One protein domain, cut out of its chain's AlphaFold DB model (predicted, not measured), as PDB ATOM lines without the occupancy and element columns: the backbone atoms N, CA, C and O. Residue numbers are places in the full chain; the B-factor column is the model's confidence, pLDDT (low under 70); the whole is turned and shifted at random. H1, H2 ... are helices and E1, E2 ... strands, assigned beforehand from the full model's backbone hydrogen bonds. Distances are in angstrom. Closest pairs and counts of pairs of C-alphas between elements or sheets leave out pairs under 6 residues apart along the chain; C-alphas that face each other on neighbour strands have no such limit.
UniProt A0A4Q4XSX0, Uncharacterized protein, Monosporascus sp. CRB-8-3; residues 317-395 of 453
ATOM      1  N   LYS A 317      39.002  37.814   4.450       85.88
ATOM      2  CA  LYS A 317      37.812  36.962   4.548       85.88
ATOM      3  C   LYS A 317      37.414  36.349   3.206       85.88
ATOM      4  O   LYS A 317      36.662  35.379   3.209       85.88
ATOM      5  N   ASN A 318      37.857  36.883   2.070       87.75
ATOM      6  CA  ASN A 318      37.582  36.344   0.737       87.75
ATOM      7  C   ASN A 318      38.576  35.259   0.314       87.75
ATOM      8  O   ASN A 318      38.209  34.387  -0.471       87.75
ATOM      9  N   GLU A 319      39.791  35.256   0.867       89.50
ATOM     10  CA  GLU A 319      40.807  34.240   0.570       89.50
ATOM     11  C   GLU A 319      40.854  33.120   1.623       89.50
ATOM     12  O   GLU A 319      41.187  31.980   1.292       89.50
ATOM     13  N   GLY A 320      40.502  33.416   2.877       92.38
ATOM     14  CA  GLY A 320      40.604  32.500   4.010       92.38
ATOM     15  C   GLY A 320      39.284  32.135   4.681       92.38
ATOM     16  O   GLY A 320      38.282  32.845   4.600       92.38
ATOM     17  N   ARG A 321      39.296  31.010   5.396       93.81
ATOM     18  CA  ARG A 321      38.218  30.559   6.281       93.81
ATOM     19  C   ARG A 321      38.769  29.750   7.460       93.81
ATOM     20  O   ARG A 321      39.859  29.183   7.341       93.81
ATOM     21  N   PRO A 322      38.048  29.665   8.588       93.88
ATOM     22  CA  PRO A 322      38.442  28.789   9.683       93.88
ATOM     23  C   PRO A 322      38.397  27.320   9.244       93.88
ATOM     24  O   PRO A 322      37.462  26.885   8.574       93.88
ATOM     25  N   ALA A 323      39.419  26.561   9.621       93.31
ATOM     26  CA  ALA A 323      39.453  25.119   9.440       93.31
ATOM     27  C   ALA A 323      38.484  24.443  10.415       93.31
ATOM     28  O   ALA A 323      38.535  24.713  11.615       93.31
ATOM     29  N   THR A 324      37.675  23.513   9.912       92.69
ATOM     30  CA  THR A 324      36.907  22.566  10.733       92.69
ATOM     31  C   THR A 324      37.853  21.697  11.561       92.69
ATOM     32  O   THR A 324      37.631  21.479  12.746       92.69
ATOM     33  N   ASN A 325      38.954  21.262  10.937       92.12
ATOM     34  CA  ASN A 325      39.985  20.424  11.536       92.12
ATOM     35  C   ASN A 325      41.330  21.177  11.509       92.12
ATOM     36  O   ASN A 325      42.014  21.192  10.480       92.12
ATOM     37  N   PRO A 326      41.722  21.859  12.601       92.75
ATOM     38  CA  PRO A 326      42.939  22.665  12.631       92.75
ATOM     39  C   PRO A 326      44.204  21.808  12.479       92.75
ATOM     40  O   PRO A 326      44.257  20.642  12.865       92.75
ATOM     41  N   CYS A 327      45.271  22.404  11.941       94.38
ATOM     42  CA  CYS A 327      46.561  21.721  11.853       94.38
ATOM     43  C   CYS A 327      47.169  21.507  13.251       94.38
ATOM     44  O   CYS A 327      46.993  22.349  14.132       94.38
ATOM     45  N   GLU A 328      47.959  20.444  13.439       92.56
ATOM     46  CA  GLU A 328      48.530  20.064  14.747       92.56
ATOM     47  C   GLU A 328      49.285  21.217  15.422       92.56
ATOM     48  O   GLU A 328      49.222  21.410  16.632       92.56
ATOM     49  N   ARG A 329      49.995  22.023  14.625       90.19
ATOM     50  CA  ARG A 329      50.767  23.162  15.124       90.19
ATOM     51  C   ARG A 329      49.884  24.321  15.584       90.19
ATOM     52  O   ARG A 329      50.238  24.985  16.551       90.19
ATOM     53  N   CYS A 330      48.798  24.604  14.867       89.88
ATOM     54  CA  CYS A 330      47.855  25.650  15.256       89.88
ATOM     55  C   CYS A 330      47.037  25.209  16.468       89.88
ATOM     56  O   CYS A 330      46.844  26.019  17.364       89.88
ATOM     57  N   LEU A 331      46.661  23.927  16.528       88.62
ATOM     58  CA  LEU A 331      45.970  23.342  17.671       88.62
ATOM     59  C   LEU A 331      46.800  23.463  18.959       88.62
ATOM     60  O   LEU A 331      46.275  23.880  19.974       88.62
ATOM     61  N   ARG A 332      48.110  23.186  18.913       86.56
ATOM     62  CA  ARG A 332      49.003  23.284  20.090       86.56
ATOM     63  C   ARG A 332      49.332  24.705  20.550       86.56
ATOM     64  O   ARG A 332      49.983  24.865  21.575       86.56
ATOM     65  N   ARG A 333      49.052  25.728  19.739       78.88
ATOM     66  CA  ARG A 333      49.518  27.094  20.021       78.88
ATOM     67  C   ARG A 333      48.536  27.914  20.845       78.88
ATOM     68  O   ARG A 333      48.950  28.992  21.259       78.88
ATOM     69  N   ASP A 334      47.283  27.472  20.994       66.62
ATOM     70  CA  ASP A 334      46.166  28.187  21.646       66.62
ATOM     71  C   ASP A 334      46.021  29.671  21.234       66.62
ATOM     72  O   ASP A 334      45.359  30.474  21.884       66.62
ATOM     73  N   LYS A 335      46.651  30.059  20.117       65.50
ATOM     74  CA  LYS A 335      46.762  31.430  19.614       65.50
ATOM     75  C   LYS A 335      46.099  31.499  18.246       65.50
ATOM     76  O   LYS A 335      46.771  31.449  17.214       65.50
ATOM     77  N   GLY A 336      44.775  31.620  18.276       71.31
ATOM     78  CA  GLY A 336      43.929  31.911  17.119       71.31
ATOM     79  C   GLY A 336      43.438  30.689  16.340       71.31
ATOM     80  O   GLY A 336      44.006  29.597  16.403       71.31
ATOM     81  N   SER A 337      42.362  30.897  15.582       82.94
ATOM     82  CA  SER A 337      41.776  29.890  14.701       82.94
ATOM     83  C   SER A 337      42.721  29.550  13.542       82.94
ATOM     84  O   SER A 337      43.417  30.398  12.978       82.94
ATOM     85  N   CYS A 338      42.783  28.268  13.181       94.06
ATOM     86  CA  CYS A 338      43.588  27.810  12.055       94.06
ATOM     87  C   CYS A 338      42.915  28.238  10.744       94.06
ATOM     88  O   CYS A 338      41.909  27.652  10.360       94.06
ATOM     89  N   MET A 339      43.457  29.250  10.064       95.38
ATOM     90  CA  MET A 339      42.885  29.758   8.811       95.38
ATOM     91  C   MET A 339      43.426  28.995   7.601       95.38
ATOM     92  O   MET A 339      44.641  28.937   7.390       95.38
ATOM     93  N   VAL A 340      42.533  28.418   6.803       95.81
ATOM     94  CA  VAL A 340      42.818  27.685   5.560       95.81
ATOM     95  C   VAL A 340      42.228  28.425   4.357       95.81
ATOM     96  O   VAL A 340      41.320  29.236   4.539       95.81
ATOM     97  N   PRO A 341      42.726  28.199   3.131       95.62
ATOM     98  CA  PRO A 341      42.178  28.860   1.950       95.62
ATOM     99  C   PRO A 341      40.703  28.519   1.725       95.62
ATOM    100  O   PRO A 341      40.290  27.388   1.947       95.62
ATOM    101  N   LYS A 342      39.904  29.454   1.213       94.50
ATOM    102  CA  LYS A 342      38.542  29.146   0.749       94.50
ATOM    103  C   LYS A 342      38.552  28.213  -0.455       94.50
ATOM    104  O   LYS A 342      37.805  27.241  -0.475       94.50
ATOM    105  N   ASP A 343      39.442  28.481  -1.410       92.00
ATOM    106  CA  ASP A 343      39.643  27.634  -2.581       92.00
ATOM    107  C   ASP A 343      41.121  27.183  -2.700       92.00
ATOM    108  O   ASP A 343      42.016  27.987  -3.004       92.00
ATOM    109  N   PRO A 344      41.418  25.890  -2.470       91.81
ATOM    110  CA  PRO A 344      42.759  25.328  -2.599       91.81
ATOM    111  C   PRO A 344      43.219  25.214  -4.062       91.81
ATOM    112  O   PRO A 344      44.412  25.006  -4.310       91.81
ATOM    113  N   LYS A 345      42.312  25.351  -5.040       91.94
ATOM    114  CA  LYS A 345      42.614  25.401  -6.476       91.94
ATOM    115  C   LYS A 345      43.199  26.751  -6.863       91.94
ATOM    116  O   LYS A 345      44.265  26.791  -7.473       91.94
ATOM    117  N   VAL A 346      42.572  27.843  -6.424       89.94
ATOM    118  CA  VAL A 346      43.069  29.215  -6.640       89.94
ATOM    119  C   VAL A 346      44.353  29.453  -5.852       89.94
ATOM    120  O   VAL A 346      45.361  29.916  -6.382       89.94
ATOM    121  N   SER A 347      44.355  29.066  -4.578       86.62
ATOM    122  CA  SER A 347      45.507  29.269  -3.703       86.62
ATOM    123  C   SER A 347      46.607  28.220  -3.882       86.62
ATOM    124  O   SER A 347      47.645  28.342  -3.239       86.62
ATOM    125  N   SER A 348      46.439  27.200  -4.734       89.50
ATOM    126  CA  SER A 348      47.413  26.114  -4.975       89.50
ATOM    127  C   SER A 348      47.974  25.439  -3.707       89.50
ATOM    128  O   SER A 348      49.090  24.912  -3.704       89.50
ATOM    129  N   THR A 349      47.241  25.469  -2.589       92.31
ATOM    130  CA  THR A 349      47.709  24.942  -1.302       92.31
ATOM    131  C   THR A 349      46.551  24.502  -0.415       92.31
ATOM    132  O   THR A 349      45.478  25.085  -0.440       92.31
ATOM    133  N   PHE A 350      46.804  23.492   0.418       94.31
ATOM    134  CA  PHE A 350      45.922  23.088   1.524       94.31
ATOM    135  C   PHE A 350      46.474  23.529   2.889       94.31
ATOM    136  O   PHE A 350      45.893  23.243   3.930       94.31
ATOM    137  N   LYS A 351      47.643  24.180   2.911       95.69
ATOM    138  CA  LYS A 351      48.298  24.593   4.155       95.69
ATOM    139  C   LYS A 351      47.590  25.804   4.753       95.69
ATOM    140  O   LYS A 351      47.173  26.696   4.020       95.69
ATOM    141  N   CYS A 352      47.550  25.875   6.082       95.44
ATOM    142  CA  CYS A 352      47.022  27.046   6.769       95.44
ATOM    143  C   CYS A 352      47.932  28.275   6.609       95.44
ATOM    144  O   CYS A 352      49.162  28.148   6.524       95.44
ATOM    145  N   GLY A 353      47.334  29.467   6.637       94.56
ATOM    146  CA  GLY A 353      48.035  30.744   6.485       94.56
ATOM    147  C   GLY A 353      49.159  30.931   7.509       94.56
ATOM    148  O   GLY A 353      50.282  31.269   7.135       94.56
ATOM    149  N   CYS A 354      48.924  30.558   8.774       93.62
ATOM    150  CA  CYS A 354      49.928  30.619   9.844       93.62
ATOM    151  C   CYS A 354      51.199  29.812   9.529       93.62
ATOM    152  O   CYS A 354      52.316  30.279   9.759       93.62
ATOM    153  N   CYS A 355      51.062  28.586   9.011       93.94
ATOM    154  CA  CYS A 355      52.226  27.766   8.669       93.94
ATOM    155  C   CYS A 355      52.941  28.267   7.414       93.94
ATOM    156  O   CYS A 355      54.163  28.157   7.351       93.94
ATOM    157  N   ILE A 356      52.213  28.827   6.443       93.69
ATOM    158  CA  ILE A 356      52.811  29.430   5.246       93.69
ATOM    159  C   ILE A 356      53.609  30.688   5.634       93.69
ATOM    160  O   ILE A 356      54.793  30.785   5.306       93.69
ATOM    161  N   ARG A 357      53.006  31.604   6.402       93.12
ATOM    162  CA  ARG A 357      53.633  32.846   6.884       93.12
ATOM    163  C   ARG A 357      54.899  32.573   7.696       93.12
ATOM    164  O   ARG A 357      55.951  33.158   7.442       93.12
ATOM    165  N   ASP A 358      54.818  31.645   8.644       90.88
ATOM    166  CA  ASP A 358      55.946  31.292   9.510       90.88
ATOM    167  C   ASP A 358      56.944  30.331   8.827       90.88
ATOM    168  O   ASP A 358      57.983  30.003   9.404       90.88
ATOM    169  N   GLN A 359      56.621  29.854   7.619       90.06
ATOM    170  CA  GLN A 359      57.413  28.909   6.821       90.06
ATOM    171  C   GLN A 359      57.719  27.602   7.534       90.06
ATOM    172  O   GLN A 359      58.806  27.037   7.430       90.06
ATOM    173  N   GLN A 360      56.725  27.120   8.262       90.81
ATOM    174  CA  GLN A 360      56.817  25.881   9.004       90.81
ATOM    175  C   GLN A 360      56.100  24.751   8.281       90.81
ATOM    176  O   GLN A 360      55.304  24.944   7.356       90.81
ATOM    177  N   ARG A 361      56.372  23.531   8.742       91.25
ATOM    178  CA  ARG A 361      55.608  22.363   8.316       91.25
ATOM    179  C   ARG A 361      54.155  22.520   8.774       91.25
ATOM    180  O   ARG A 361      53.872  22.959   9.888       91.25
ATOM    181  N   CYS A 362      53.240  22.188   7.875       93.81
ATOM    182  CA  CYS A 362      51.812  22.125   8.143       93.81
ATOM    183  C   CYS A 362      51.401  20.664   7.994       93.81
ATOM    184  O   CYS A 362      51.817  20.031   7.022       93.81
ATOM    185  N   SER A 363      50.619  20.142   8.938       93.81
ATOM    186  CA  SER A 363      50.059  18.792   8.823       93.81
ATOM    187  C   SER A 363      48.958  18.718   7.756       93.81
ATOM    188  O   SER A 363      48.705  17.641   7.217       93.81
ATOM    189  N   LEU A 364      48.358  19.861   7.391       94.50
ATOM    190  CA  LEU A 364      47.304  19.918   6.380       94.50
ATOM    191  C   LEU A 364      47.844  19.679   4.968       94.50
ATOM    192  O   LEU A 364      48.867  20.237   4.555       94.50
ATOM    193  N   ASN A 365      47.137  18.833   4.227       94.12
ATOM    194  CA  ASN A 365      47.445  18.410   2.864       94.12
ATOM    195  C   ASN A 365      46.168  17.890   2.172       94.12
ATOM    196  O   ASN A 365      45.109  17.861   2.776       94.12
ATOM    197  N   ALA A 366      46.237  17.434   0.919       92.62
ATOM    198  CA  ALA A 366      45.036  16.992   0.190       92.62
ATOM    199  C   ALA A 366      44.250  15.838   0.870       92.62
ATOM    200  O   ALA A 366      43.034  15.730   0.686       92.62
ATOM    201  N   ARG A 367      44.922  14.989   1.669       90.94
ATOM    202  CA  ARG A 367      44.300  13.906   2.460       90.94
ATOM    203  C   ARG A 367      43.676  14.412   3.761       90.94
ATOM    204  O   ARG A 367      42.646  13.893   4.162       90.94
ATOM    205  N   ASN A 368      44.274  15.431   4.374       92.88
ATOM    206  CA  ASN A 368      43.752  16.123   5.551       92.88
ATOM    207  C   ASN A 368      43.727  17.637   5.279       92.88
ATOM    208  O   ASN A 368      44.672  18.336   5.646       92.88
ATOM    209  N   PRO A 369      42.725  18.151   4.554       91.69
ATOM    210  CA  PRO A 369      42.771  19.520   4.046       91.69
ATOM    211  C   PRO A 369      42.329  20.567   5.082       91.69
ATOM    212  O   PRO A 369      42.409  21.763   4.817       91.69
ATOM    213  N   GLY A 370      41.862  20.131   6.253       89.94
ATOM    214  CA  GLY A 370      41.385  20.990   7.336       89.94
ATOM    215  C   GLY A 370      39.940  21.469   7.182       89.94
ATOM    216  O   GLY A 370      39.390  22.030   8.124       89.94
ATOM    217  N   CYS A 371      39.304  21.229   6.034       91.44
ATOM    218  CA  CYS A 371      37.881  21.478   5.821       91.44
ATOM    219  C   CYS A 371      37.311  20.433   4.850       91.44
ATOM    220  O   CYS A 371      37.951  20.110   3.846       91.44
ATOM    221  N   ASP A 372      36.155  19.862   5.173       87.81
ATOM    222  CA  ASP A 372      35.669  18.642   4.513       87.81
ATOM    223  C   ASP A 372      34.892  18.907   3.216       87.81
ATOM    224  O   ASP A 372      34.826  18.032   2.356       87.81
ATOM    225  N   ASP A 373      34.393  20.129   3.036       90.31
ATOM    226  CA  ASP A 373      33.570  20.598   1.911       90.31
ATOM    227  C   ASP A 373      34.377  21.071   0.685       90.31
ATOM    228  O   ASP A 373      33.807  21.574  -0.282       90.31
ATOM    229  N   TYR A 374      35.705  20.927   0.686       91.06
ATOM    230  CA  TYR A 374      36.487  21.175  -0.526       91.06
ATOM    231  C   TYR A 374      36.124  20.185  -1.634       91.06
ATOM    232  O   TYR A 374      35.959  18.992  -1.370       91.06
ATOM    233  N   ASP A 375      36.160  20.670  -2.879       92.25
ATOM    234  CA  ASP A 375      35.934  19.859  -4.075       92.25
ATOM    235  C   ASP A 375      36.752  18.558  -4.052       92.25
ATOM    236  O   ASP A 375      37.994  18.535  -4.054       92.25
ATOM    237  N   TRP A 376      36.016  17.451  -4.020       90.31
ATOM    238  CA  TRP A 376      36.563  16.111  -3.946       90.31
ATOM    239  C   TRP A 376      37.335  15.725  -5.211       90.31
ATOM    240  O   TRP A 376      38.344  15.020  -5.111       90.31
ATOM    241  N   GLU A 377      36.931  16.204  -6.391       92.38
ATOM    242  CA  GLU A 377      37.627  15.890  -7.642       92.38
ATOM    243  C   GLU A 377      39.023  16.508  -7.661       92.38
ATOM    244  O   GLU A 377      40.023  15.819  -7.913       92.38
ATOM    245  N   TYR A 378      39.117  17.791  -7.305       91.69
ATOM    246  CA  TYR A 378      40.396  18.471  -7.160       91.69
ATOM    247  C   TYR A 378      41.279  17.812  -6.091       91.69
ATOM    248  O   TYR A 378      42.458  17.538  -6.342       91.69
ATOM    249  N   ARG A 379      40.717  17.456  -4.926       92.94
ATOM    250  CA  ARG A 379      41.452  16.731  -3.872       92.94
ATOM    251  C   ARG A 379      42.004  15.401  -4.369       92.94
ATOM    252  O   ARG A 379      43.186  15.122  -4.162       92.94
ATOM    253  N   ARG A 380      41.186  14.599  -5.053       93.69
ATOM    254  CA  ARG A 380      41.589  13.304  -5.618       93.69
ATOM    255  C   ARG A 380      42.749  13.471  -6.604       93.69
ATOM    256  O   ARG A 380      43.717  12.713  -6.530       93.69
ATOM    257  N   LYS A 381      42.704  14.498  -7.464       94.31
ATOM    258  CA  LYS A 381      43.794  14.830  -8.396       94.31
ATOM    259  C   LYS A 381      45.090  15.183  -7.662       94.31
ATOM    260  O   LYS A 381      46.148  14.651  -7.999       94.31
ATOM    261  N   CYS A 382      45.019  16.014  -6.621       92.81
ATOM    262  CA  CYS A 382      46.186  16.357  -5.807       92.81
ATOM    263  C   CYS A 382      46.766  15.143  -5.062       92.81
ATOM    264  O   CYS A 382      47.984  14.999  -4.996       92.81
ATOM    265  N   ILE A 383      45.924  14.249  -4.530       92.75
ATOM    266  CA  ILE A 383      46.372  13.007  -3.877       92.75
ATOM    267  C   ILE A 383      47.140  12.128  -4.872       92.75
ATOM    268  O   ILE A 383      48.253  11.696  -4.569       92.75
ATOM    269  N   ALA A 384      46.593  11.931  -6.075       94.19
ATOM    270  CA  ALA A 384      47.252  11.164  -7.128       94.19
ATOM    271  C   ALA A 384      48.612  11.770  -7.521       94.19
ATOM    272  O   ALA A 384      49.589  11.039  -7.691       94.19
ATOM    273  N   GLU A 385      48.708  13.101  -7.605       94.12
ATOM    274  CA  GLU A 385      49.965  13.795  -7.897       94.12
ATOM    275  C   GLU A 385      51.000  13.631  -6.771       94.12
ATOM    276  O   GLU A 385      52.185  13.410  -7.043       94.12
ATOM    277  N   MET A 386      50.580  13.710  -5.502       89.06
ATOM    278  CA  MET A 386      51.471  13.460  -4.364       89.06
ATOM    279  C   MET A 386      51.997  12.023  -4.367       89.06
ATOM    280  O   MET A 386      53.191  11.812  -4.146       89.06
ATOM    281  N   ASP A 387      51.136  11.048  -4.653       91.50
ATOM    282  CA  ASP A 387      51.518   9.637  -4.710       91.50
ATOM    283  C   ASP A 387      52.468   9.362  -5.868       91.50
ATOM    284  O   ASP A 387      53.457   8.650  -5.707       91.50
ATOM    285  N   GLU A 388      52.237   9.986  -7.020       94.56
ATOM    286  CA  GLU A 388      53.140   9.891  -8.159       94.56
ATOM    287  C   GLU A 388      54.500  10.541  -7.865       94.56
ATOM    288  O   GLU A 388      55.548   9.956  -8.143       94.56
ATOM    289  N   LYS A 389      54.522  11.709  -7.211       92.19
ATOM    290  CA  LYS A 389      55.768  12.322  -6.720       92.19
ATOM    291  C   LYS A 389      56.498  11.408  -5.736       92.19
ATOM    292  O   LYS A 389      57.723  11.302  -5.817       92.19
ATOM    293  N   LEU A 390      55.777  10.734  -4.840       90.56
ATOM    294  CA  LEU A 390      56.359   9.782  -3.895       90.56
ATOM    295  C   LEU A 390      56.945   8.562  -4.620       90.56
ATOM    296  O   LEU A 390      58.075   8.173  -4.327       90.56
ATOM    297  N   ARG A 391      56.240   8.011  -5.617       91.06
ATOM    298  CA  ARG A 391      56.762   6.933  -6.476       91.06
ATOM    299  C   ARG A 391      58.026   7.367  -7.213       91.06
ATOM    300  O   ARG A 391      58.997   6.619  -7.233       91.06
ATOM    301  N   ARG A 392      58.054   8.579  -7.779       91.31
ATOM    302  CA  ARG A 392      59.241   9.124  -8.462       91.31
ATOM    303  C   ARG A 392      60.426   9.309  -7.518       91.31
ATOM    304  O   ARG A 392      61.547   9.030  -7.925       91.31
ATOM    305  N   ARG A 393      60.199   9.759  -6.279       89.31
ATOM    306  CA  ARG A 393      61.259   9.842  -5.258       89.31
ATOM    307  C   ARG A 393      61.816   8.465  -4.928       89.31
ATOM    308  O   ARG A 393      63.019   8.290  -5.053       89.31
ATOM    309  N   ARG A 394      60.946   7.484  -4.668       87.12
ATOM    310  CA  ARG A 394      61.372   6.093  -4.448       87.12
ATOM    311  C   ARG A 394      62.183   5.557  -5.623       87.12
ATOM    312  O   ARG A 394      63.235   4.994  -5.404       87.12
ATOM    313  N   ARG A 395      61.777   5.814  -6.873       87.81
ATOM    314  CA  ARG A 395      62.564   5.414  -8.059       87.81
ATOM    315  C   ARG A 395      63.950   6.069  -8.130       87.81
ATOM    316  O   ARG A 395      64.867   5.451  -8.651       87.81
TER     317      ARG A 395
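AT A GLANCE: This is residues 317 to 395 of the 453 residues of an uncharacterized protein of Monosporascus sp. CRB-8-3 (UniProt A0A4Q4XSX0). What shape? Loops hold a small antiparallel sheet, E1 - E2, and short helices H1 and H2; long helix H3 reaches out, residues 387 to 395 free. What parts? Under half of the 79 printed residues lie in E1, H1, E2, H2 and H3, mostly helix. It is compact, radius of gyration of the C-alphas 13.0 A, spanning 41 by 24 by 18 A.

HOW THE PARTS SIT: Which strands pair? E1, residues 320 to 322, and E2, residues 339 to 341, are antiparallel; N 321 and O 340 are 2.8 A apart. Which helices? H2, residues 353 to 357, has Gly 353 closest to E2's Met 339, C-alphas 5.7 A apart. H3, residues 376 to 395, is apart from E2. Every O i to N i+4 pair in H2 and H3 is within hydrogen-bond range.

IN THESE COORDINATES: Where first? C-alpha 320 is at (40.604, 32.500, 4.010). H1 is residues 328 to 331. Where last? C-alpha 395, 28.4 A from C-alpha 376, is at (62.564, 5.414, -8.059).

THE WHOLE: Long links? E2 to H2 and H2 to H3 are long. Low confidence? Residues 334 to 335 are under 70; the printed part has no cut.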